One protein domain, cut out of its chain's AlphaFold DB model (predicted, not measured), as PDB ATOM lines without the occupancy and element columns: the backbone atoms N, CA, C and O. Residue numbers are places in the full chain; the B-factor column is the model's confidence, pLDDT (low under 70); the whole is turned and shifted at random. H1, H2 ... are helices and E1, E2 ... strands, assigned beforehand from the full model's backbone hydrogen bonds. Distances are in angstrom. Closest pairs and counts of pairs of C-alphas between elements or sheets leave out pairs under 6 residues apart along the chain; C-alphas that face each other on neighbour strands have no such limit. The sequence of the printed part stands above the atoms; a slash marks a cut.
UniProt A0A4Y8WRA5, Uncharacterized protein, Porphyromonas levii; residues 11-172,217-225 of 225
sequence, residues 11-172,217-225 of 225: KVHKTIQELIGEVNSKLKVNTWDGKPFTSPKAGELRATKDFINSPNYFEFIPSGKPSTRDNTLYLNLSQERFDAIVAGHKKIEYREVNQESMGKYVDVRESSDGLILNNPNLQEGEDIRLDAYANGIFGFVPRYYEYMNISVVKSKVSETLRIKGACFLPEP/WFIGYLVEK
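What this domain is: This is residues 11 to 172 and 217 to 225 of the 225 residues of an uncharacterized protein of Porphyromonas levii (UniProt A0A4Y8WRA5). One strongly twisted, branched sheet of seven strands is built round the long strand E6, which bends sharply in its course: before the bend it runs beside E5, with E3 beyond, and after it E6 runs with E7 and E4 on one side and the short strands E2 and E1 on the other. Short helices pack on both faces, H2 and H3 on one and H4 on the other, while the turn between E5 and E6 lies at one end of the longest span and the long unnamed stretch 106 to 146 makes loops at the other end, where H1 also lies. The printed part has 171 residues, with four named helices and seven named strands in the order H1 E1 H2 E2 E3 H3 E4 H4 E5 E6 E7. The sheet is mixed, with E3 and E5 parallel and the other neighbour pairs antiparallel; the class is mixed, helices and strands, though under half of the residues, 72 of 171, are in named elements. The whole is compact, with a radius of gyration of the C-alphas of 16.1 A and spans of 48 by 39 by 29 A.

Where its parts are: E6, residues 157 to 170, is the longest strand, 31.5 A from C-alpha 157 at (125.532, 136.665, 112.857) to C-alpha 170 at (154.046, 142.918, 124.607). E7, residues 217 to 224, spans 23.1 A and ends at C-alpha 224, (142.074, 135.716, 105.773). E5, residues 147 to 152, spans 16.9 A, E4, residues 92 to 97, 15.3 A, and E3, residues 72 to 76, 13.1 A. E2 holds residues 57 to 60 and E1 residues 27 to 29. H1, residues 16 to 24, spans 12.2 A and begins at C-alpha 16, (158.331, 116.323, 124.844). H3, residues 79 to 86, spans 10.4 A; H2 holds residues 49 to 53 and H4 residues 102 to 105.

How they stand to each other: E6 bends by 86 degrees at residue 164, and its pairing is staggered: with E5 over residues 157 to 162, with E7 over 162 to 170 and with E2 over 165 to 167. E2 and E5 lie on one side of E6, E7 on the other side. E5 and E6 form a hairpin, with N 148 and O 161 2.8 A apart. E3, an edge strand, is parallel to E5 at 19 degrees, with N 73 and O 147 at 2.8 A. E6 and E7 are antiparallel, with N 167 and O 220 at 2.9 A. The edge strand E4 is antiparallel to E7 at 154 degrees, with N 95 and O 219 at 2.9 A. E2 is antiparallel to E6, with N 58 and O 166 at 2.8 A, and to the edge strand E1, with N 59 and O 28 at 2.8 A. H2 is on the sheet at a height of 8.7 A, over E6; their closest C-alphas, those of Phe 51 and Cys 167, are 6.7 A apart. H3 is on the same face at a height of 7.1 A, over none of the strands, but only just: 2 of its 8 C-alphas fall on E3 and 2 on E5. The closest C-alphas of H3 and E5, those of Gln 79 and Val 152, are 6.1 A apart. H4 is on the opposite face at a height of 7.2 A, over none of the strands; the closest C-alphas of H4 and E4, those of Tyr 105 and Val 97, are 7.2 A apart. H1 is only just not on the sheet, with 4 pairs of C-alphas within 10 A, and is apart from H2, H3 and H4. In H1, H2 and H3 every O i to N i+4 pair is within hydrogen-bond range; H4 is too short for such a pair.

The domain as a whole: The two C-alphas farthest apart, those of Gly 125 and Ser 155, are 49.1 A apart. Residues 173 to 216 are not printed, and C-alphas 172 and 217 are 9.4 A apart across the cut. The long links are E1 to H2, E2 to E3 and H4 to E5, the last with 41 residues. The mean pLDDT of the printed part is 90.3; it is under 70 at residues 38 to 49, of which 49 belongs to H2, and at residue 225, the chain's last.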
ATOM      1  N   LYS A  11     148.384 117.388 131.731       89.44
ATOM      2  CA  LYS A  11     149.285 116.292 131.373       89.44
ATOM      3  C   LYS A  11     148.725 115.441 130.230       89.44
ATOM      4  O   LYS A  11     147.539 115.097 130.214       89.44
ATOM      5  N   VAL A  12     149.578 115.088 129.271       92.38
ATOM      6  CA  VAL A  12     149.247 114.220 128.132       92.38
ATOM      7  C   VAL A  12     150.190 113.017 128.046       92.38
ATOM      8  O   VAL A  12     151.307 113.043 128.550       92.38
ATOM      9  N   HIS A  13     149.761 111.951 127.366       93.62
ATOM     10  CA  HIS A  13     150.560 110.730 127.159       93.62
ATOM     11  C   HIS A  13     151.622 110.856 126.050       93.62
ATOM     12  O   HIS A  13     151.962 109.861 125.419       93.62
ATOM     13  N   LYS A  14     152.103 112.071 125.775       94.06
ATOM     14  CA  LYS A  14     153.126 112.346 124.761       94.06
ATOM     15  C   LYS A  14     154.403 112.803 125.440       94.06
ATOM     16  O   LYS A  14     154.339 113.642 126.335       94.06
ATOM     17  N   THR A  15     155.538 112.305 124.980       95.62
ATOM     18  CA  THR A  15     156.865 112.822 125.330       95.62
ATOM     19  C   THR A  15     157.038 114.253 124.822       95.62
ATOM     20  O   THR A  15     156.306 114.712 123.937       95.62
ATOM     21  N   ILE A  16     158.041 114.969 125.338       94.38
ATOM     22  CA  ILE A  16     158.331 116.323 124.844       94.38
ATOM     23  C   ILE A  16     158.704 116.322 123.352       94.38
ATOM     24  O   ILE A  16     158.290 117.211 122.614       94.38
ATOM     25  N   GLN A  17     159.399 115.286 122.871       95.19
ATOM     26  CA  GLN A  17     159.794 115.171 121.462       95.19
ATOM     27  C   GLN A  17     158.596 114.961 120.532       95.19
ATOM     28  O   GLN A  17     158.542 115.535 119.445       95.19
ATOM     29  N   GLU A  18     157.592 114.196 120.962       95.62
ATOM     30  CA  GLU A  18     156.348 114.034 120.204       95.62
ATOM     31  C   GLU A  18     155.526 115.327 120.164       95.62
ATOM     32  O   GLU A  18     154.893 115.621 119.148       95.62
ATOM     33  N   LEU A  19     155.538 116.113 121.247       94.69
ATOM     34  CA  LEU A  19     154.908 117.434 121.272       94.69
ATOM     35  C   LEU A  19     155.620 118.419 120.339       94.69
ATOM     36  O   LEU A  19     154.947 119.101 119.567       94.69
ATOM     37  N   ILE A  20     156.956 118.442 120.351       94.25
ATOM     38  CA  ILE A  20     157.768 119.252 119.430       94.25
ATOM     39  C   ILE A  20     157.484 118.847 117.979       94.25
ATOM     40  O   ILE A  20     157.221 119.706 117.142       94.25
ATOM     41  N   GLY A  21     157.477 117.546 117.675       94.94
ATOM     42  CA  GLY A  21     157.157 117.041 116.339       94.94
ATOM     43  C   GLY A  21     155.745 117.426 115.886       94.94
ATOM     44  O   GLY A  21     155.551 117.846 114.745       94.94
ATOM     45  N   GLU A  22     154.760 117.350 116.786       93.81
ATOM     46  CA  GLU A  22     153.398 117.802 116.503       93.81
ATOM     47  C   GLU A  22     153.356 119.302 116.190       93.81
ATOM     48  O   GLU A  22     152.745 119.698 115.196       93.81
ATOM     49  N   VAL A  23     154.000 120.130 117.013       93.31
ATOM     50  CA  VAL A  23     154.046 121.580 116.814       93.31
ATOM     51  C   VAL A  23     154.756 121.936 115.517       93.31
ATOM     52  O   VAL A  23     154.175 122.657 114.716       93.31
ATOM     53  N   ASN A  24     155.926 121.370 115.236       94.00
ATOM     54  CA  ASN A  24     156.688 121.659 114.016       94.00
ATOM     55  C   ASN A  24     155.963 121.221 112.733       94.00
ATOM     56  O   ASN A  24     156.230 121.753 111.658       94.00
ATOM     57  N   SER A  25     155.025 120.270 112.822       95.06
ATOM     58  CA  SER A  25     154.162 119.901 111.690       95.06
ATOM     59  C   SER A  25     153.046 120.916 111.403       95.06
ATOM     60  O   SER A  25     152.449 120.880 110.329       95.06
ATOM     61  N   LYS A  26     152.748 121.802 112.361       95.44
ATOM     62  CA  LYS A  26     151.612 122.739 112.337       95.44
ATOM     63  C   LYS A  26     152.028 124.203 112.396       95.44
ATOM     64  O   LYS A  26     151.260 125.054 111.965       95.44
ATOM     65  N   LEU A  27     153.189 124.502 112.960       96.50
ATOM     66  CA  LEU A  27     153.674 125.843 113.234       96.50
ATOM     67  C   LEU A  27     155.062 126.017 112.633       96.50
ATOM     68  O   LEU A  27     155.924 125.150 112.769       96.50
ATOM     69  N   LYS A  28     155.285 127.176 112.023       96.25
ATOM     70  CA  LYS A  28     156.605 127.633 111.603       96.25
ATOM     71  C   LYS A  28     156.886 128.988 112.234       96.25
ATOM     72  O   LYS A  28     156.084 129.906 112.122       96.25
ATOM     73  N   VAL A  29     158.027 129.099 112.896       94.06
ATOM     74  CA  VAL A  29     158.477 130.310 113.589       94.06
ATOM     75  C   VAL A  29     159.584 130.991 112.786       94.06
ATOM     76  O   VAL A  29     160.338 130.324 112.070       94.06
ATOM     77  N   ASN A  30     159.700 132.310 112.902       91.94
ATOM     78  CA  ASN A  30     160.854 133.030 112.371       91.94
ATOM     79  C   ASN A  30     162.079 132.823 113.260       91.94
ATOM     80  O   ASN A  30     161.960 132.757 114.479       91.94
ATOM     81  N   THR A  31     163.268 132.781 112.665       88.19
ATOM     82  CA  THR A  31     164.516 132.794 113.434       88.19
ATOM     83  C   THR A  31     164.765 134.189 113.990       88.19
ATOM     84  O   THR A  31     164.728 135.170 113.246       88.19
ATOM     85  N   TRP A  32     165.047 134.273 115.286       88.44
ATOM     86  CA  TRP A  32     165.443 135.518 115.930       88.44
ATOM     87  C   TRP A  32     166.947 135.791 115.779       88.44
ATOM     88  O   TRP A  32     167.756 134.868 115.846       88.44
ATOM     89  N   ASP A  33     167.338 137.057 115.588       84.75
ATOM     90  CA  ASP A  33     168.747 137.472 115.462       84.75
ATOM     91  C   ASP A  33     169.429 137.754 116.816       84.75
ATOM     92  O   ASP A  33     170.591 138.162 116.847       84.75
ATOM     93  N   GLY A  34     168.709 137.542 117.924       81.62
ATOM     94  CA  GLY A  34     169.191 137.741 119.291       81.62
ATOM     95  C   GLY A  34     169.191 139.196 119.766       81.62
ATOM     96  O   GLY A  34     169.648 139.461 120.876       81.62
ATOM     97  N   LYS A  35     168.704 140.152 118.962       81.25
ATOM     98  CA  LYS A  35     168.562 141.553 119.391       81.25
ATOM     99  C   LYS A  35     167.197 141.797 120.024       81.25
ATOM    100  O   LYS A  35     166.224 141.251 119.511       81.25
ATOM    101  N   PRO A  36     167.086 142.667 121.047       72.00
ATOM    102  CA  PRO A  36     165.808 142.962 121.687       72.00
ATOM    103  C   PRO A  36     164.712 143.252 120.663       72.00
ATOM    104  O   PRO A  36     164.875 144.110 119.788       72.00
ATOM    105  N   PHE A  37     163.615 142.504 120.751       70.31
ATOM    106  CA  PHE A  37     162.447 142.775 119.931       70.31
ATOM    107  C   PHE A  37     161.758 144.025 120.478       70.31
ATOM    108  O   PHE A  37     161.549 144.137 121.679       70.31
ATOM    109  N   THR A  38     161.427 144.975 119.606       64.50
ATOM    110  CA  THR A  38     160.652 146.163 119.980       64.50
ATOM    111  C   THR A  38     159.336 146.123 119.231       64.50
ATOM    112  O   THR A  38     159.338 146.003 118.000       64.50
ATOM    113  N   SER A  39     158.214 146.245 119.936       63.72
ATOM    114  CA  SER A  39     156.923 146.310 119.257       63.72
ATOM    115  C   SER A  39     156.824 147.552 118.374       63.72
ATOM    116  O   SER A  39     157.412 148.599 118.675       63.72
ATOM    117  N   PRO A  40     156.042 147.487 117.281       60.28
ATOM    118  CA  PRO A  40     155.683 148.681 116.530       60.28
ATOM    119  C   PRO A  40     155.058 149.728 117.462       60.28
ATOM    120  O   PRO A  40     154.310 149.377 118.375       60.28
ATOM    121  N   LYS A  41     155.327 151.020 117.217       57.19
ATOM    122  CA  LYS A  41     154.748 152.121 118.008       57.19
ATOM    123  C   LYS A  41     153.220 151.988 118.118       57.19
ATOM    124  O   LYS A  41     152.548 151.667 117.134       57.19
ATOM    125  N   ALA A  42     152.698 152.281 119.312       46.94
ATOM    126  CA  ALA A  42     151.274 152.265 119.628       46.94
ATOM    127  C   ALA A  42     150.452 153.033 118.575       46.94
ATOM    128  O   ALA A  42     150.806 154.148 118.193       46.94
ATOM    129  N   GLY A  43     149.349 152.437 118.113       47.09
ATOM    130  CA  GLY A  43     148.347 153.112 117.278       47.09
ATOM    131  C   GLY A  43     148.128 152.526 115.881       47.09
ATOM    132  O   GLY A  43     147.066 152.742 115.304       47.09
ATOM    133  N   GLU A  44     149.052 151.718 115.350       47.78
ATOM    134  CA  GLU A  44     148.899 151.098 114.023       47.78
ATOM    135  C   GLU A  44     149.435 149.660 113.959       47.78
ATOM    136  O   GLU A  44     150.212 149.303 113.074       47.78
ATOM    137  N   LEU A  45     148.970 148.780 114.848       52.00
ATOM    138  CA  LEU A  45     149.182 147.334 114.705       52.00
ATOM    139  C   LEU A  45     148.307 146.771 113.562       52.00
ATOM    140  O   LEU A  45     147.364 145.996 113.758       52.00
ATOM    141  N   ARG A  46     148.591 147.216 112.333       52.16
ATOM    142  CA  ARG A  46     148.164 146.578 111.082       52.16
ATOM    143  C   ARG A  46     148.956 145.276 110.926       52.16
ATOM    144  O   ARG A  46     149.923 145.051 111.644       52.16
ATOM    145  N   ALA A  47     148.580 144.418 109.977       53.44
ATOM    146  CA  ALA A  47     149.440 143.318 109.530       53.44
ATOM    147  C   ALA A  47     150.669 143.885 108.807       53.44
ATOM    148  O   ALA A  47     150.786 143.814 107.584       53.44
ATOM    149  N   THR A  48     151.518 144.573 109.562       64.25
ATOM    150  CA  THR A  48     152.755 145.170 109.098       64.25
ATOM    151  C   THR A  48     153.766 144.053 108.884       64.25
ATOM    152  O   THR A  48     153.623 142.936 109.391       64.25
ATOM    153  N   LYS A  49     154.811 144.351 108.111       68.31
ATOM    154  CA  LYS A  49     155.952 143.443 107.975       68.31
ATOM    155  C   LYS A  49     156.511 143.052 109.346       68.31
ATOM    156  O   LYS A  49     156.899 141.907 109.516       68.31
ATOM    157  N   ASP A  50     156.461 143.959 110.316       77.19
ATOM    158  CA  ASP A  50     156.958 143.736 111.674       77.19
ATOM    159  C   ASP A  50     156.178 142.637 112.406       77.19
ATOM    160  O   ASP A  50     156.779 141.819 113.091       77.19
ATOM    161  N   PHE A  51     154.858 142.549 112.198       85.19
ATOM    162  CA  PHE A  51     154.045 141.471 112.767       85.19
ATOM    163  C   PHE A  51     154.457 140.103 112.213       85.19
ATOM    164  O   PHE A  51     154.674 139.172 112.976       85.19
ATOM    165  N   ILE A  52     154.571 139.970 110.886       88.88
ATOM    166  CA  ILE A  52     154.856 138.677 110.236       88.88
ATOM    167  C   ILE A  52     156.331 138.284 110.373       88.88
ATOM    168  O   ILE A  52     156.632 137.100 110.374       88.88
ATOM    169  N   ASN A  53     157.244 139.249 110.507       88.38
ATOM    170  CA  ASN A  53     158.676 139.001 110.698       88.38
ATOM    171  C   ASN A  53     159.075 138.877 112.176       88.38
ATOM    172  O   ASN A  53     160.242 138.625 112.466       88.38
ATOM    173  N   SER A  54     158.135 139.071 113.104       90.19
ATOM    174  CA  SER A  54     158.399 138.974 114.536       90.19
ATOM    175  C   SER A  54     158.945 137.588 114.906       90.19
ATOM    176  O   SER A  54     158.450 136.580 114.389       90.19
ATOM    177  N   PRO A  55     159.911 137.494 115.836       92.19
ATOM    178  CA  PRO A  55     160.340 136.216 116.407       92.19
ATOM    179  C   PRO A  55     159.246 135.546 117.255       92.19
ATOM    180  O   PRO A  55     159.354 134.363 117.574       92.19
ATOM    181  N   ASN A  56     158.177 136.275 117.589       94.38
ATOM    182  CA  ASN A  56     156.986 135.754 118.257       94.38
ATOM    183  C   ASN A  56     155.863 135.378 117.285       94.38
ATOM    184  O   ASN A  56     154.777 135.009 117.740       94.38
ATOM    185  N   TYR A  57     156.082 135.504 115.971       95.44
ATOM    186  CA  TYR A  57     155.119 135.084 114.961       95.44
ATOM    187  C   TYR A  57     155.289 133.607 114.613       95.44
ATOM    188  O   TYR A  57     156.376 133.139 114.270       95.44
ATOM    189  N   PHE A  58     154.167 132.901 114.650       97.25
ATOM    190  CA  PHE A  58     154.021 131.511 114.263       97.25
ATOM    191  C   PHE A  58     153.071 131.444 113.069       97.25
ATOM    192  O   PHE A  58     151.862 131.650 113.208       97.25
ATOM    193  N   GLU A  59     153.615 131.147 111.895       96.94
ATOM    194  CA  GLU A  59     152.848 130.786 110.707       96.94
ATOM    195  C   GLU A  59     152.144 129.448 110.957       96.94
ATOM    196  O   GLU A  59     152.748 128.489 111.442       96.94
ATOM    197  N   PHE A  60     150.853 129.382 110.638       96.88
ATOM    198  CA  PHE A  60     150.035 128.189 110.815       96.88
ATOM    199  C   PHE A  60     150.002 127.400 109.507       96.88
ATOM    200  O   PHE A  60     149.453 127.848 108.498       96.88
ATOM    201  N   ILE A  61     150.589 126.205 109.539       96.12
ATOM    202  CA  ILE A  61     150.652 125.283 108.412       96.12
ATOM    203  C   ILE A  61     149.279 124.619 108.258       96.12
ATOM    204  O   ILE A  61     148.840 123.903 109.159       96.12
ATOM    205  N   PRO A  62     148.597 124.817 107.122       93.81
ATOM    206  CA  PRO A  62     147.252 124.298 106.922       93.81
ATOM    207  C   PRO A  62     147.222 122.773 106.886       93.81
ATOM    208  O   PRO A  62     148.019 122.152 106.183       93.81
ATOM    209  N   SER A  63     146.243 122.165 107.559       93.00
ATOM    210  CA  SER A  63     146.060 120.711 107.504       93.00
ATOM    211  C   SER A  63     145.244 120.255 106.293       93.00
ATOM    212  O   SER A  63     145.234 119.067 105.971       93.00
ATOM    213  N   GLY A  64     144.526 121.180 105.643       92.06
ATOM    214  CA  GLY A  64     143.611 120.882 104.536       92.06
ATOM    215  C   GLY A  64     142.282 120.264 104.984       92.06
ATOM    216  O   GLY A  64     141.461 119.896 104.144       92.06
ATOM    217  N   LYS A  65     142.054 120.140 106.296       94.25
ATOM    218  CA  LYS A  65     140.802 119.634 106.870       94.25
ATOM    219  C   LYS A  65     139.776 120.762 106.985       94.25
ATOM    220  O   LYS A  65     140.169 121.886 107.274       94.25
ATOM    221  N   PRO A  66     138.470 120.478 106.836       95.12
ATOM    222  CA  PRO A  66     137.431 121.477 107.066       95.12
ATOM    223  C   PRO A  66     137.399 121.953 108.528       95.12
ATOM    224  O   PRO A  66     137.970 121.326 109.426       95.12
ATOM    225  N   SER A  67     136.690 123.058 108.769       96.06
ATOM    226  CA  SER A  67     136.452 123.575 110.120       96.06
ATOM    227  C   SER A  67     135.667 122.566 110.966       96.06
ATOM    228  O   SER A  67     134.657 122.002 110.544       96.06
ATOM    229  N   THR A  68     136.160 122.341 112.178       96.75
ATOM    230  CA  THR A  68     135.577 121.521 113.238       96.75
ATOM    231  C   THR A  68     135.655 122.276 114.560       96.75
ATOM    232  O   THR A  68     136.369 123.269 114.690       96.75
ATOM    233  N   ARG A  69     134.966 121.779 115.588       94.12
ATOM    234  CA  ARG A  69     135.034 122.372 116.929       94.12
ATOM    235  C   ARG A  69     136.459 122.409 117.499       94.12
ATOM    236  O   ARG A  69     136.789 123.340 118.224       94.12
ATOM    237  N   ASP A  70     137.286 121.422 117.163       91.88
ATOM    238  CA  ASP A  70     138.607 121.244 117.772       91.88
ATOM    239  C   ASP A  70     139.703 122.068 117.084       91.88
ATOM    240  O   ASP A  70     140.686 122.429 117.726       91.88
ATOM    241  N   ASN A  71     139.546 122.384 115.792       95.31
ATOM    242  CA  ASN A  71     140.499 123.211 115.040       95.31
ATOM    243  C   ASN A  71     140.023 124.662 114.840       95.31
ATOM    244  O   ASN A  71     140.656 125.398 114.082       95.31
ATOM    245  N   THR A  72     138.934 125.069 115.507       97.69
ATOM    246  CA  THR A  72     138.331 126.400 115.360       97.69
ATOM    247  C   THR A  72     138.340 127.177 116.672       97.69
ATOM    248  O   THR A  72     137.845 126.719 117.701       97.69
ATOM    249  N   LEU A  73     138.867 128.398 116.622       97.62
ATOM    250  CA  LEU A  73     138.823 129.365 117.708       97.62
ATOM    251  C   LEU A  73     137.502 130.142 117.676       97.62
ATOM    252  O   LEU A  73     137.253 130.892 116.739       97.62
ATOM    253  N   TYR A  74     136.673 130.011 118.711       96.81
ATOM    254  CA  TYR A  74     135.387 130.715 118.802       96.81
ATOM    255  C   TYR A  74     135.509 132.010 119.611       96.81
ATOM    256  O   TYR A  74     135.939 131.987 120.775       96.81
ATOM    257  N   LEU A  75     135.106 133.134 119.014       96.12
ATOM    258  CA  LEU A  75     135.152 134.465 119.617       96.12
ATOM    259  C   LEU A  75     133.824 135.208 119.443       96.12
ATOM    260  O   LEU A  75     133.244 135.245 118.360       96.12
ATOM    261  N   ASN A  76     133.394 135.877 120.512       96.44
ATOM    262  CA  ASN A  76     132.306 136.850 120.458       96.44
ATOM    263  C   ASN A  76     132.898 138.254 120.294       96.44
ATOM    264  O   ASN A  76     133.832 138.623 121.018       96.44
ATOM    265  N   LEU A  77     132.367 139.023 119.342       94.88
ATOM    266  CA  LEU A  77     132.821 140.369 118.988       94.88
ATOM    267  C   LEU A  77     131.710 141.411 119.155       94.88
ATOM    268  O   LEU A  77     130.520 141.090 119.166       94.88
ATOM    269  N   SER A  78     132.113 142.684 119.228       95.12
ATOM    270  CA  SER A  78     131.210 143.795 118.926       95.12
ATOM    271  C   SER A  78     130.860 143.796 117.434       95.12
ATOM    272  O   SER A  78     131.633 143.304 116.609       95.12
ATOM    273  N   GLN A  79     129.711 144.383 117.087       96.25
ATOM    274  CA  GLN A  79     129.272 144.505 115.692       96.25
ATOM    275  C   GLN A  79     130.321 145.228 114.833       96.25
ATOM    276  O   GLN A  79     130.705 144.722 113.789       96.25
ATOM    277  N   GLU A  80     130.866 146.341 115.326       94.69
ATOM    278  CA  GLU A  80     131.904 147.119 114.636       94.69
ATOM    279  C   GLU A  80     133.150 146.282 114.297       94.69
ATOM    280  O   GLU A  80     133.631 146.303 113.164       94.69
ATOM    281  N   ARG A  81     133.663 145.499 115.259       92.56
ATOM    282  CA  ARG A  81     134.836 144.638 115.033       92.56
ATOM    283  C   ARG A  81     134.522 143.507 114.060       92.56
ATOM    284  O   ARG A  81     135.367 143.191 113.227       92.56
ATOM    285  N   PHE A  82     133.338 142.906 114.175       95.44
ATOM    286  CA  PHE A  82     132.875 141.870 113.255       95.44
ATOM    287  C   PHE A  82     132.819 142.405 111.820       95.44
ATOM    288  O   PHE A  82     133.464 141.839 110.939       95.44
ATOM    289  N   ASP A  83     132.143 143.534 111.605       95.12
ATOM    290  CA  ASP A  83     131.984 144.140 110.281       95.12
ATOM    291  C   ASP A  83     133.336 144.534 109.679       95.12
ATOM    292  O   ASP A  83     133.597 144.253 108.510       95.12
ATOM    293  N   ALA A  84     134.243 145.105 110.480       93.06
ATOM    294  CA  ALA A  84     135.585 145.461 110.025       93.06
ATOM    295  C   ALA A  84     136.399 144.242 109.562       93.06
ATOM    296  O   ALA A  84     137.144 144.342 108.584       93.06
ATOM    297  N   ILE A  85     136.271 143.094 110.241       92.88
ATOM    298  CA  ILE A  85     136.951 141.856 109.839       92.88
ATOM    299  C   ILE A  85     136.307 141.273 108.578       92.88
ATOM    300  O   ILE A  85     137.011 140.973 107.615       92.88
ATOM    301  N   VAL A  86     134.976 141.161 108.544       94.19
ATOM    302  CA  VAL A  86     134.234 140.578 107.411       94.19
ATOM    303  C   VAL A  86     134.402 141.399 106.127       94.19
ATOM    304  O   VAL A  86     134.496 140.826 105.036       94.19
ATOM    305  N   ALA A  87     134.487 142.727 106.248       93.25
ATOM    306  CA  ALA A  87     134.783 143.644 105.148       93.25
ATOM    307  C   ALA A  87     136.273 143.661 104.746       93.25
ATOM    308  O   ALA A  87     136.640 144.292 103.756       93.25
ATOM    309  N   GLY A  88     137.150 142.990 105.501       89.75
ATOM    310  CA  GLY A  88     138.591 142.929 105.236       89.75
ATOM    311  C   GLY A  88     139.372 144.192 105.622       89.75
ATOM    312  O   GLY A  88     140.571 144.276 105.338       89.75
ATOM    313  N   HIS A  89     138.733 145.161 106.283       89.06
ATOM    314  CA  HIS A  89     139.384 146.364 106.815       89.06
ATOM    315  C   HIS A  89     140.275 146.052 108.027       89.06
ATOM    316  O   HIS A  89     141.295 146.708 108.234       89.06
ATOM    317  N   LYS A  90     139.927 145.015 108.798       88.00
ATOM    318  CA  LYS A  90     140.706 144.499 109.927       88.00
ATOM    319  C   LYS A  90     141.152 143.068 109.638       88.00
ATOM    320  O   LYS A  90     140.334 142.167 109.529       88.00
ATOM    321  N   LYS A  91     142.467 142.856 109.548       89.88
ATOM    322  CA  LYS A  91     143.068 141.536 109.260       89.88
ATOM    323  C   LYS A  91     143.677 140.849 110.476       89.88
ATOM    324  O   LYS A  91     144.082 139.699 110.373       89.88
ATOM    325  N   ILE A  92     143.774 141.553 111.604       90.38
ATOM    326  CA  ILE A  92     144.303 140.990 112.847       90.38
ATOM    327  C   ILE A  92     143.297 141.169 113.970       90.38
ATOM    328  O   ILE A  92     142.822 142.283 114.212       90.38
ATOM    329  N   GLU A  93     143.008 140.073 114.661       92.44
ATOM    330  CA  GLU A  93     142.181 140.036 115.861       92.44
ATOM    331  C   GLU A  93     143.058 139.804 117.096       92.44
ATOM    332  O   GLU A  93     143.707 138.766 117.206       92.44
ATOM    333  N   TYR A  94     143.077 140.784 118.006       91.06
ATOM    334  CA  TYR A  94     143.909 140.771 119.213       91.06
ATOM    335  C   TYR A  94     143.125 140.331 120.445       91.06
ATOM    336  O   TYR A  94     141.945 140.683 120.601       91.06
ATOM    337  N   ARG A  95     143.810 139.607 121.331       93.62
ATOM    338  CA  ARG A  95     143.325 139.174 122.641       93.62
ATOM    339  C   ARG A  95     144.429 139.281 123.675       93.62
ATOM    340  O   ARG A  95     145.569 138.953 123.388       93.62
ATOM    341  N   GLU A  96     144.061 139.723 124.863       93.56
ATOM    342  CA  GLU A  96     144.945 139.682 126.020       93.56
ATOM    343  C   GLU A  96     145.196 138.227 126.434       93.56
ATOM    344  O   GLU A  96     144.277 137.389 126.418       93.56
ATOM    345  N   VAL A  97     146.445 137.932 126.778       94.31
ATOM    346  CA  VAL A  97     146.889 136.646 127.310       94.31
ATOM    347  C   VAL A  97     147.147 136.829 128.799       94.31
ATOM    348  O   VAL A  97     148.114 137.466 129.193       94.31
ATOM    349  N   ASN A  98     146.275 136.257 129.619       93.06
ATOM    350  CA  ASN A  98     146.369 136.293 131.075       93.06
ATOM    351  C   ASN A  98     146.036 134.911 131.654       93.06
ATOM    352  O   ASN A  98     145.759 133.970 130.906       93.06
ATOM    353  N   GLN A  99     146.056 134.765 132.979       90.88
ATOM    354  CA  GLN A  99     145.819 133.473 133.636       90.88
ATOM    355  C   GLN A  99     144.468 132.838 133.261       90.88
ATOM    356  O   GLN A  99     144.376 131.620 133.109       90.88
ATOM    357  N   GLU A 100     143.424 133.641 133.042       91.06
ATOM    358  CA  GLU A 100     142.096 133.141 132.674       91.06
ATOM    359  C   GLU A 100     142.015 132.728 131.198       91.06
ATOM    360  O   GLU A 100     141.291 131.797 130.830       91.06
ATOM    361  N   SER A 101     142.761 133.414 130.328       92.81
ATOM    362  CA  SER A 101     142.698 133.223 128.879       92.81
ATOM    363  C   SER A 101     143.802 132.316 128.319       92.81
ATOM    364  O   SER A 101     143.653 131.785 127.211       92.81
ATOM    365  N   MET A 102     144.870 132.053 129.085       91.75
ATOM    366  CA  MET A 102     146.046 131.288 128.642       91.75
ATOM    367  C   MET A 102     145.665 129.918 128.082       91.75
ATOM    368  O   MET A 102     146.117 129.530 127.008       91.75
ATOM    369  N   GLY A 103     144.752 129.207 128.752       90.38
ATOM    370  CA  GLY A 103     144.345 127.858 128.367       90.38
ATOM    371  C   GLY A 103     143.594 127.814 127.039       90.38
ATOM    372  O   GLY A 103     143.400 126.726 126.492       90.38
ATOM    373  N   LYS A 104     143.167 128.969 126.515       93.88
ATOM    374  CA  LYS A 104     142.552 129.125 125.197       93.88
ATOM    375  C   LYS A 104     143.589 129.433 124.121       93.88
ATOM    376  O   LYS A 104     143.474 128.876 123.037       93.88
ATOM    377  N   TYR A 105     144.574 130.282 124.400       95.81
ATOM    378  CA  TYR A 105     145.467 130.836 123.372       95.81
ATOM    379  C   TYR A 105     146.860 130.208 123.320       95.81
ATOM    380  O   TYR A 105     147.507 130.262 122.277       95.81
ATOM    381  N   VAL A 106     147.305 129.590 124.409       95.44
ATOM    382  CA  VAL A 106     148.662 129.066 124.578       95.44
ATOM    383  C   VAL A 106     148.627 127.538 124.645       95.44
ATOM    384  O   VAL A 106     147.685 126.936 125.181       95.44
ATOM    385  N   ASP A 107     149.640 126.882 124.079       93.62
ATOM    386  CA  ASP A 107     149.814 125.442 124.250       93.62
ATOM    387  C   ASP A 107     150.470 125.132 125.597       93.62
ATOM    388  O   ASP A 107     151.686 125.088 125.746       93.62
ATOM    389  N   VAL A 108     149.617 124.915 126.589       89.38
ATOM    390  CA  VAL A 108     149.998 124.652 127.980       89.38
ATOM    391  C   VAL A 108     149.918 123.158 128.316       89.38
ATOM    392  O   VAL A 108     149.569 122.775 129.431       89.38
ATOM    393  N   ARG A 109     150.117 122.282 127.321       91.69
ATOM    394  CA  ARG A 109     150.156 120.830 127.543       91.69
ATOM    395  C   ARG A 109     151.473 120.450 128.206       91.69
ATOM    396  O   ARG A 109     152.540 120.816 127.724       91.69
ATOM    397  N   GLU A 110     151.378 119.647 129.256       93.44
ATOM    398  CA  GLU A 110     152.540 119.046 129.904       93.44
ATOM    399  C   GLU A 110     152.774 117.641 129.344       93.44
ATOM    400  O   GLU A 110     151.847 116.829 129.243       93.44
ATOM    401  N   SER A 111     154.014 117.351 128.966       94.25
ATOM    402  CA  SER A 111     154.430 116.047 128.467       94.25
ATOM    403  C   SER A 111     154.323 114.957 129.541       94.25
ATOM    404  O   SER A 111     154.146 115.216 130.736       94.25
ATOM    405  N   SER A 112     154.496 113.698 129.138       92.94
ATOM    406  CA  SER A 112     154.631 112.565 130.061       92.94
ATOM    407  C   SER A 112     155.724 112.790 131.110       92.94
ATOM    408  O   SER A 112     155.574 112.350 132.255       92.94
ATOM    409  N   ASP A 113     156.763 113.532 130.727       91.44
ATOM    410  CA  ASP A 113     157.984 113.777 131.492       91.44
ATOM    411  C   ASP A 113     157.884 115.025 132.382       91.44
ATOM    412  O   ASP A 113     158.832 115.350 133.089       91.44
ATOM    413  N   GLY A 114     156.740 115.721 132.373       89.75
ATOM    414  CA  GLY A 114     156.547 116.941 133.157       89.75
ATOM    415  C   GLY A 114     157.084 118.210 132.489       89.75
ATOM    416  O   GLY A 114     157.307 119.203 133.172       89.75
ATOM    417  N   LEU A 115     157.330 118.181 131.175       91.12
ATOM    418  CA  LEU A 115     157.900 119.304 130.422       91.12
ATOM    419  C   LEU A 115     156.831 120.003 129.577       91.12
ATOM    420  O   LEU A 115     155.951 119.346 129.022       91.12
ATOM    421  N   ILE A 116     156.948 121.318 129.423       90.75
ATOM    422  CA  ILE A 116     156.080 122.135 128.564       90.75
ATOM    423  C   ILE A 116     156.818 122.590 127.301       90.75
ATOM    424  O   ILE A 116     158.046 122.546 127.226       90.75
ATOM    425  N   LEU A 117     156.053 122.999 126.289       91.69
ATOM    426  CA  LEU A 117     156.594 123.568 125.060       91.69
ATOM    427  C   LEU A 117     156.914 125.050 125.249       91.69
ATOM    428  O   LEU A 117     156.026 125.844 125.563       91.69
ATOM    429  N   ASN A 118     158.155 125.414 124.950       93.06
ATOM    430  CA  ASN A 118     158.605 126.798 124.973       93.06
ATOM    431  C   ASN A 118     158.739 127.341 123.554       93.06
ATOM    432  O   ASN A 118     158.913 126.589 122.588       93.06
ATOM    433  N   ASN A 119     158.687 128.663 123.435       94.69
ATOM    434  CA  ASN A 119     159.079 129.343 122.216       94.69
ATOM    435  C   ASN A 119     160.545 128.991 121.894       94.69
ATOM    436  O   ASN A 119     161.413 129.192 122.741       94.69
ATOM    437  N   PRO A 120     160.854 128.471 120.694       93.19
ATOM    438  CA  PRO A 120     162.214 128.067 120.335       93.19
ATOM    439  C   PRO A 120     163.204 129.236 120.226       93.19
ATOM    440  O   PRO A 120     164.405 128.993 120.169       93.19
ATOM    441  N   ASN A 121     162.722 130.483 120.183       94.31
ATOM    442  CA  ASN A 121     163.565 131.676 120.250       94.31
ATOM    443  C   ASN A 121     163.860 132.131 121.690       94.31
ATOM    444  O   ASN A 121     164.645 133.060 121.869       94.31
ATOM    445  N   LEU A 122     163.236 131.525 122.708       93.00
ATOM    446  CA  LEU A 122     163.508 131.858 124.105       93.00
ATOM    447  C   LEU A 122     164.943 131.442 124.461       93.00
ATOM    448  O   LEU A 122     165.350 130.313 124.181       93.00
ATOM    449  N   GLN A 123     165.712 132.356 125.055       90.19
ATOM    450  CA  GLN A 123     167.104 132.084 125.413       90.19
ATOM    451  C   GLN A 123     167.194 131.168 126.637       90.19
ATOM    452  O   GLN A 123     166.288 131.102 127.467       90.19
ATOM    453  N   GLU A 124     168.311 130.452 126.752       88.31
ATOM    454  CA  GLU A 124     168.585 129.635 127.932       88.31
ATOM    455  C   GLU A 124     168.715 130.523 129.178       88.31
ATOM    456  O   GLU A 124     169.423 131.527 129.162       88.31
ATOM    457  N   GLY A 125     168.041 130.136 130.264       86.94
ATOM    458  CA  GLY A 125     168.055 130.868 131.534       86.94
ATOM    459  C   GLY A 125     167.000 131.970 131.663       86.94
ATOM    460  O   GLY A 125     166.864 132.514 132.753       86.94
ATOM    461  N   GLU A 126     166.242 132.268 130.604       90.06
ATOM    462  CA  GLU A 126     165.100 133.187 130.678       90.06
ATOM    463  C   GLU A 126     163.929 132.568 131.451       90.06
ATOM    464  O   GLU A 126     163.661 131.362 131.374       90.06
ATOM    465  N   ASP A 127     163.199 133.420 132.168       87.06
ATOM    466  CA  ASP A 127     162.033 133.011 132.940       87.06
ATOM    467  C   ASP A 127     160.858 132.631 132.030       87.06
ATOM    468  O   ASP A 127     160.466 133.361 131.119       87.06
ATOM    469  N   ILE A 128     160.229 131.492 132.326       88.75
ATOM    470  CA  ILE A 128     159.021 131.030 131.633       88.75
ATOM    471  C   ILE A 128     157.811 131.364 132.505       88.75
ATOM    472  O   ILE A 128     157.302 130.531 133.259       88.75
ATOM    473  N   ARG A 129     157.360 132.616 132.408       91.88
ATOM    474  CA  ARG A 129     156.127 133.117 133.034       91.88
ATOM    475  C   ARG A 129     155.252 133.813 131.996       91.88
ATOM    476  O   ARG A 129     155.723 134.175 130.922       91.88
ATOM    477  N   LEU A 130     153.962 133.960 132.293       92.38
ATOM    478  CA  LEU A 130     153.016 134.610 131.376       92.38
ATOM    479  C   LEU A 130     153.275 136.105 131.199       92.38
ATOM    480  O   LEU A 130     152.862 136.651 130.185       92.38
ATOM    481  N   ASP A 131     153.899 136.734 132.184       94.56
ATOM    482  CA  ASP A 131     154.197 138.159 132.267       94.56
ATOM    483  C   ASP A 131     155.672 138.478 132.001       94.56
ATOM    484  O   ASP A 131     156.006 139.639 131.816       94.56
ATOM    485  N   ALA A 132     156.558 137.482 131.904       95.25
ATOM    486  CA  ALA A 132     157.973 137.722 131.630       95.25
ATOM    487  C   ALA A 132     158.165 138.430 130.277       95.25
ATOM    488  O   ALA A 132     157.652 137.981 129.248       95.25
ATOM    489  N   TYR A 133     158.925 139.528 130.263       94.44
ATOM    490  CA  TYR A 133     159.274 140.249 129.037       94.44
ATOM    491  C   TYR A 133     160.314 139.484 128.208       94.44
ATOM    492  O   TYR A 133     160.215 139.481 126.982       94.44
ATOM    493  N   ALA A 134     161.298 138.847 128.862       93.94
ATOM    494  CA  ALA A 134     162.327 137.986 128.258       93.94
ATOM    495  C   ALA A 134     162.892 138.536 126.929       93.94
ATOM    496  O   ALA A 134     162.836 137.901 125.875       93.94
ATOM    497  N   ASN A 135     163.386 139.782 126.967       90.50
ATOM    498  CA  ASN A 135     163.930 140.502 125.806       90.50
ATOM    499  C   ASN A 135     162.950 140.651 124.621       90.50
ATOM    500  O   ASN A 135     163.353 140.723 123.454       90.50
ATOM    501  N   GLY A 136     161.657 140.720 124.934       91.00
ATOM    502  CA  GLY A 136     160.576 140.817 123.967       91.00
ATOM    503  C   GLY A 136     160.208 139.476 123.336       91.00
ATOM    504  O   GLY A 136     159.560 139.483 122.292       91.00
ATOM    505  N   ILE A 137     160.586 138.334 123.925       94.50
ATOM    506  CA  ILE A 137     160.203 136.991 123.469       94.50
ATOM    507  C   ILE A 137     159.172 136.389 124.420       94.50
ATOM    508  O   ILE A 137     159.450 136.147 125.588       94.50
ATOM    509  N   PHE A 138     157.983 136.069 123.911       95.25
ATOM    510  CA  PHE A 138     156.991 135.365 124.717       95.25
ATOM    511  C   PHE A 138     157.422 133.912 124.919       95.25
ATOM    512  O   PHE A 138     157.715 133.216 123.943       95.25
ATOM    513  N   GLY A 139     157.429 133.442 126.168       95.06
ATOM    514  CA  GLY A 139     158.041 132.162 126.535       95.06
ATOM    515  C   GLY A 139     157.351 130.909 125.988       95.06
ATOM    516  O   GLY A 139     157.973 129.852 125.922       95.06
ATOM    517  N   PHE A 140     156.096 131.005 125.543       95.06
ATOM    518  CA  PHE A 140     155.292 129.852 125.129       95.06
ATOM    519  C   PHE A 140     154.945 129.869 123.635       95.06
ATOM    520  O   PHE A 140     155.048 130.885 122.949       95.06
ATOM    521  N   VAL A 141     154.459 128.732 123.130       96.00
ATOM    522  CA  VAL A 141     153.938 128.605 121.759       96.00
ATOM    523  C   VAL A 141     152.413 128.783 121.719       96.00
ATOM    524  O   VAL A 141     151.717 128.428 122.680       96.00
ATOM    525  N   PRO A 142     151.839 129.308 120.621       97.06
ATOM    526  CA  PRO A 142     150.400 129.480 120.525       97.06
ATOM    527  C   PRO A 142     149.715 128.129 120.350       97.06
ATOM    528  O   PRO A 142     150.220 127.220 119.685       97.06
ATOM    529  N   ARG A 143     148.497 128.012 120.874       95.62
ATOM    530  CA  ARG A 143     147.628 126.902 120.503       95.62
ATOM    531  C   ARG A 143     147.267 127.023 119.023       95.62
ATOM    532  O   ARG A 143     146.752 128.048 118.575       95.62
ATOM    533  N   TYR A 144     147.482 125.938 118.284       96.06
ATOM    534  CA  TYR A 144     147.106 125.856 116.878       96.06
ATOM    535  C   TYR A 144     145.582 125.814 116.706       96.06
ATOM    536  O   TYR A 144     144.910 124.909 117.206       96.06
ATOM    537  N   TYR A 145     145.070 126.758 115.921       96.38
ATOM    538  CA  TYR A 145     143.710 126.787 115.395       96.38
ATOM    539  C   TYR A 145     143.794 127.090 113.905       96.38
ATOM    540  O   TYR A 145     144.359 128.104 113.526       96.38
ATOM    541  N   GLU A 146     143.226 126.248 113.049       96.38
ATOM    542  CA  GLU A 146     143.242 126.508 111.601       96.38
ATOM    543  C   GLU A 146     142.202 127.564 111.207       96.38
ATOM    544  O   GLU A 146     142.379 128.309 110.240       96.38
ATOM    545  N   TYR A 147     141.130 127.655 111.991       97.81
ATOM    546  CA  TYR A 147     140.003 128.536 111.736       97.81
ATOM    547  C   TYR A 147     139.679 129.408 112.943       97.81
ATOM    548  O   TYR A 147     139.933 129.047 114.092       97.81
ATOM    549  N   MET A 148     139.041 130.541 112.677       97.50
ATOM    550  CA  MET A 148     138.410 131.399 113.666       97.50
ATOM    551  C   MET A 148     136.937 131.546 113.312       97.50
ATOM    552  O   MET A 148     136.609 131.982 112.214       97.50
ATOM    553  N   ASN A 149     136.048 131.223 114.243       97.50
ATOM    554  CA  ASN A 149     134.642 131.576 114.142       97.50
ATOM    555  C   ASN A 149     134.388 132.825 114.988       97.50
ATOM    556  O   ASN A 149     134.556 132.804 116.210       97.50
ATOM    557  N   ILE A 150     134.004 133.912 114.327       97.19
ATOM    558  CA  ILE A 150     133.619 135.165 114.973       97.19
ATOM    559  C   ILE A 150     132.101 135.284 114.963       97.19
ATOM    560  O   ILE A 150     131.464 134.994 113.953       97.19
ATOM    561  N   SER A 151     131.504 135.718 116.072       97.50
ATOM    562  CA  SER A 151     130.055 135.910 116.155       97.50
ATOM    563  C   SER A 151     129.660 137.162 116.932       97.50
ATOM    564  O   SER A 151     130.417 137.662 117.768       97.50
ATOM    565  N   VAL A 152     128.459 137.671 116.654       97.75
ATOM    566  CA  VAL A 152     127.856 138.796 117.377       97.75
ATOM    567  C   VAL A 152     126.537 138.335 117.984       97.75
ATOM    568  O   VAL A 152     125.576 138.033 117.279       97.75
ATOM    569  N   VAL A 153     126.468 138.316 119.317       94.50
ATOM    570  CA  VAL A 153     125.313 137.775 120.058       94.50
ATOM    571  C   VAL A 153     124.024 138.539 119.746       94.50
ATOM    572  O   VAL A 153     122.979 137.931 119.523       94.50
ATOM    573  N   LYS A 154     124.090 139.876 119.704       92.94
ATOM    574  CA  LYS A 154     122.911 140.742 119.544       92.94
ATOM    575  C   LYS A 154     122.238 140.577 118.177       92.94
ATOM    576  O   LYS A 154     121.016 140.510 118.108       92.94
ATOM    577  N   SER A 155     123.029 140.521 117.109       94.75
ATOM    578  CA  SER A 155     122.559 140.401 115.722       94.75
ATOM    579  C   SER A 155     122.481 138.953 115.233       94.75
ATOM    580  O   SER A 155     121.925 138.714 114.166       94.75
ATOM    581  N   LYS A 156     122.972 137.983 116.020       96.12
ATOM    582  CA  LYS A 156     122.969 136.542 115.713       96.12
ATOM    583  C   LYS A 156     123.634 136.207 114.372       96.12
ATOM    584  O   LYS A 156     123.193 135.303 113.666       96.12
ATOM    585  N   VAL A 157     124.699 136.929 114.037       97.12
ATOM    586  CA  VAL A 157     125.532 136.665 112.857       97.12
ATOM    587  C   VAL A 157     126.832 135.987 113.268       97.12
ATOM    588  O   VAL A 157     127.338 136.213 114.371       97.12
ATOM    589  N   SER A 158     127.375 135.161 112.378       96.69
ATOM    590  CA  SER A 158     128.674 134.519 112.557       96.69
ATOM    591  C   SER A 158     129.374 134.316 111.222       96.69
ATOM    592  O   SER A 158     128.703 134.017 110.240       96.69
ATOM    593  N   GLU A 159     130.699 134.380 111.228       97.12
ATOM    594  CA  GLU A 159     131.550 134.096 110.073       97.12
ATOM    595  C   GLU A 159     132.693 133.175 110.502       97.12
ATOM    596  O   GLU A 159     133.213 133.296 111.614       97.12
ATOM    597  N   THR A 160     133.090 132.251 109.624       96.81
ATOM    598  CA  THR A 160     134.273 131.405 109.835       96.81
ATOM    599  C   THR A 160     135.369 131.814 108.865       96.81
ATOM    600  O   THR A 160     135.165 131.810 107.658       96.81
ATOM    601  N   LEU A 161     136.531 132.150 109.411       95.81
ATOM    602  CA  LEU A 161     137.695 132.659 108.698       95.81
ATOM    603  C   LEU A 161     138.867 131.709 108.899       95.81
ATOM    604  O   LEU A 161     138.932 130.992 109.901       95.81
ATOM    605  N   ARG A 162     139.826 131.726 107.979       95.94
ATOM    606  CA  ARG A 162     141.066 130.966 108.135       95.94
ATOM    607  C   ARG A 162     142.104 131.796 108.878       95.94
ATOM    608  O   ARG A 162     142.241 132.992 108.624       95.94
ATOM    609  N   ILE A 163     142.862 131.156 109.761       96.75
ATOM    610  CA  ILE A 163     143.990 131.777 110.457       96.75
ATOM    611  C   ILE A 163     145.273 131.446 109.688       96.75
ATOM    612  O   ILE A 163     145.559 130.282 109.416       96.75
ATOM    613  N   LYS A 164     146.051 132.471 109.333       95.81
ATOM    614  CA  LYS A 164     147.377 132.316 108.706       95.81
ATOM    615  C   LYS A 164     148.499 132.139 109.713       95.81
ATOM    616  O   LYS A 164     149.530 131.565 109.392       95.81
ATOM    617  N   GLY A 165     148.326 132.688 110.905       96.50
ATOM    618  CA  GLY A 165     149.306 132.606 111.971       96.50
ATOM    619  C   GLY A 165     148.914 133.468 113.155       96.50
ATOM    620  O   GLY A 165     147.933 134.219 113.094       96.50
ATOM    621  N   ALA A 166     149.704 133.373 114.212       96.38
ATOM    622  CA  ALA A 166     149.533 134.155 115.423       96.38
ATOM    623  C   ALA A 166     150.856 134.792 115.853       96.38
ATOM    624  O   ALA A 166     151.904 134.185 115.676       96.38
ATOM    625  N   CYS A 167     150.806 135.995 116.421       95.38
ATOM    626  CA  CYS A 167     151.967 136.660 117.010       95.38
ATOM    627  C   CYS A 167     151.670 137.038 118.452       95.38
ATOM    628  O   CYS A 167     150.614 137.621 118.706       95.38
ATOM    629  N   PHE A 168     152.608 136.782 119.358       94.69
ATOM    630  CA  PHE A 168     152.594 137.420 120.672       94.69
ATOM    631  C   PHE A 168     153.280 138.783 120.610       94.69
ATOM    632  O   PHE A 168     154.268 138.959 119.895       94.69
ATOM    633  N   LEU A 169     152.716 139.755 121.311       91.56
ATOM    634  CA  LEU A 169     153.179 141.136 121.348       91.56
ATOM    635  C   LEU A 169     153.110 141.615 122.798       91.56
ATOM    636  O   LEU A 169     152.055 141.423 123.417       91.56
ATOM    637  N   PRO A 170     154.173 142.223 123.343       92.12
ATOM    638  CA  PRO A 170     154.046 142.918 124.607       92.12
ATOM    639  C   PRO A 170     153.108 144.116 124.423       92.12
ATOM    640  O   PRO A 170     152.886 144.617 123.312       92.12
ATOM    641  N   GLU A 171     152.508 144.552 125.518       90.44
ATOM    642  CA  GLU A 171     151.684 145.744 125.534       90.44
ATOM    643  C   GLU A 171     152.502 146.953 125.067       90.44
ATOM    644  O   GLU A 171     153.626 147.150 125.524       90.44
ATOM    645  N   PRO A 172     151.987 147.776 124.146       88.00
ATOM    646  CA  PRO A 172     152.688 148.985 123.763       88.00
ATOM    647  C   PRO A 172     152.571 150.031 124.877       88.00
ATOM    648  O   PRO A 172     151.473 150.320 125.360       88.00
ATOM    649  N   TRP A 217     150.942 140.709 127.953       94.44
ATOM    650  CA  TRP A 217     151.048 140.127 126.615       94.44
ATOM    651  C   TRP A 217     149.702 140.057 125.897       94.44
ATOM    652  O   TRP A 217     148.659 139.728 126.462       94.44
ATOM    653  N   PHE A 218     149.747 140.285 124.589       93.94
ATOM    654  CA  PHE A 218     148.634 140.092 123.672       93.94
ATOM    655  C   PHE A 218     148.994 139.048 122.622       93.94
ATOM    656  O   PHE A 218     150.132 138.963 122.172       93.94
ATOM    657  N   ILE A 219     148.000 138.293 122.166       95.44
ATOM    658  CA  ILE A 219     148.082 137.468 120.964       95.44
ATOM    659  C   ILE A 219     147.259 138.117 119.852       95.44
ATOM    660  O   ILE A 219     146.086 138.443 120.032       95.44
ATOM    661  N   GLY A 220     147.872 138.312 118.690       94.19
ATOM    662  CA  GLY A 220     147.196 138.702 117.459       94.19
ATOM    663  C   GLY A 220     147.053 137.507 116.527       94.19
ATOM    664  O   GLY A 220     148.028 136.803 116.290       94.19
ATOM    665  N   TYR A 221     145.870 137.302 115.955       95.38
ATOM    666  CA  TYR A 221     145.633 136.298 114.915       95.38
ATOM    667  C   TYR A 221     145.479 136.966 113.554       95.38
ATOM    668  O   TYR A 221     144.561 137.767 113.369       95.38
ATOM    669  N   LEU A 222     146.341 136.616 112.598       94.12
ATOM    670  CA  LEU A 222     146.216 137.054 111.210       94.12
ATOM    671  C   LEU A 222     145.150 136.207 110.513       94.12
ATOM    672  O   LEU A 222     145.348 135.008 110.316       94.12
ATOM    673  N   VAL A 223     144.039 136.830 110.131       91.94
ATOM    674  CA  VAL A 223     142.910 136.166 109.470       91.94
ATOM    675  C   VAL A 223     142.840 136.514 107.987       91.94
ATOM    676  O   VAL A 223     143.171 137.624 107.566       91.94
ATOM    677  N   GLU A 224     142.396 135.549 107.188       82.50
ATOM    678  CA  GLU A 224     142.074 135.716 105.773       82.50
ATOM    679  C   GLU A 224     140.664 135.189 105.496       82.50
ATOM    680  O   GLU A 224     140.198 134.243 106.143       82.50
ATOM    681  N   LYS A 225     139.997 135.851 104.552       67.25
ATOM    682  CA  LYS A 225     138.717 135.431 103.998       67.25
ATOM    683  C   LYS A 225     138.942 134.539 102.785       67.25
ATOM    684  O   LYS A 225     139.787 134.928 101.949       67.25
TER     685      LYS A 225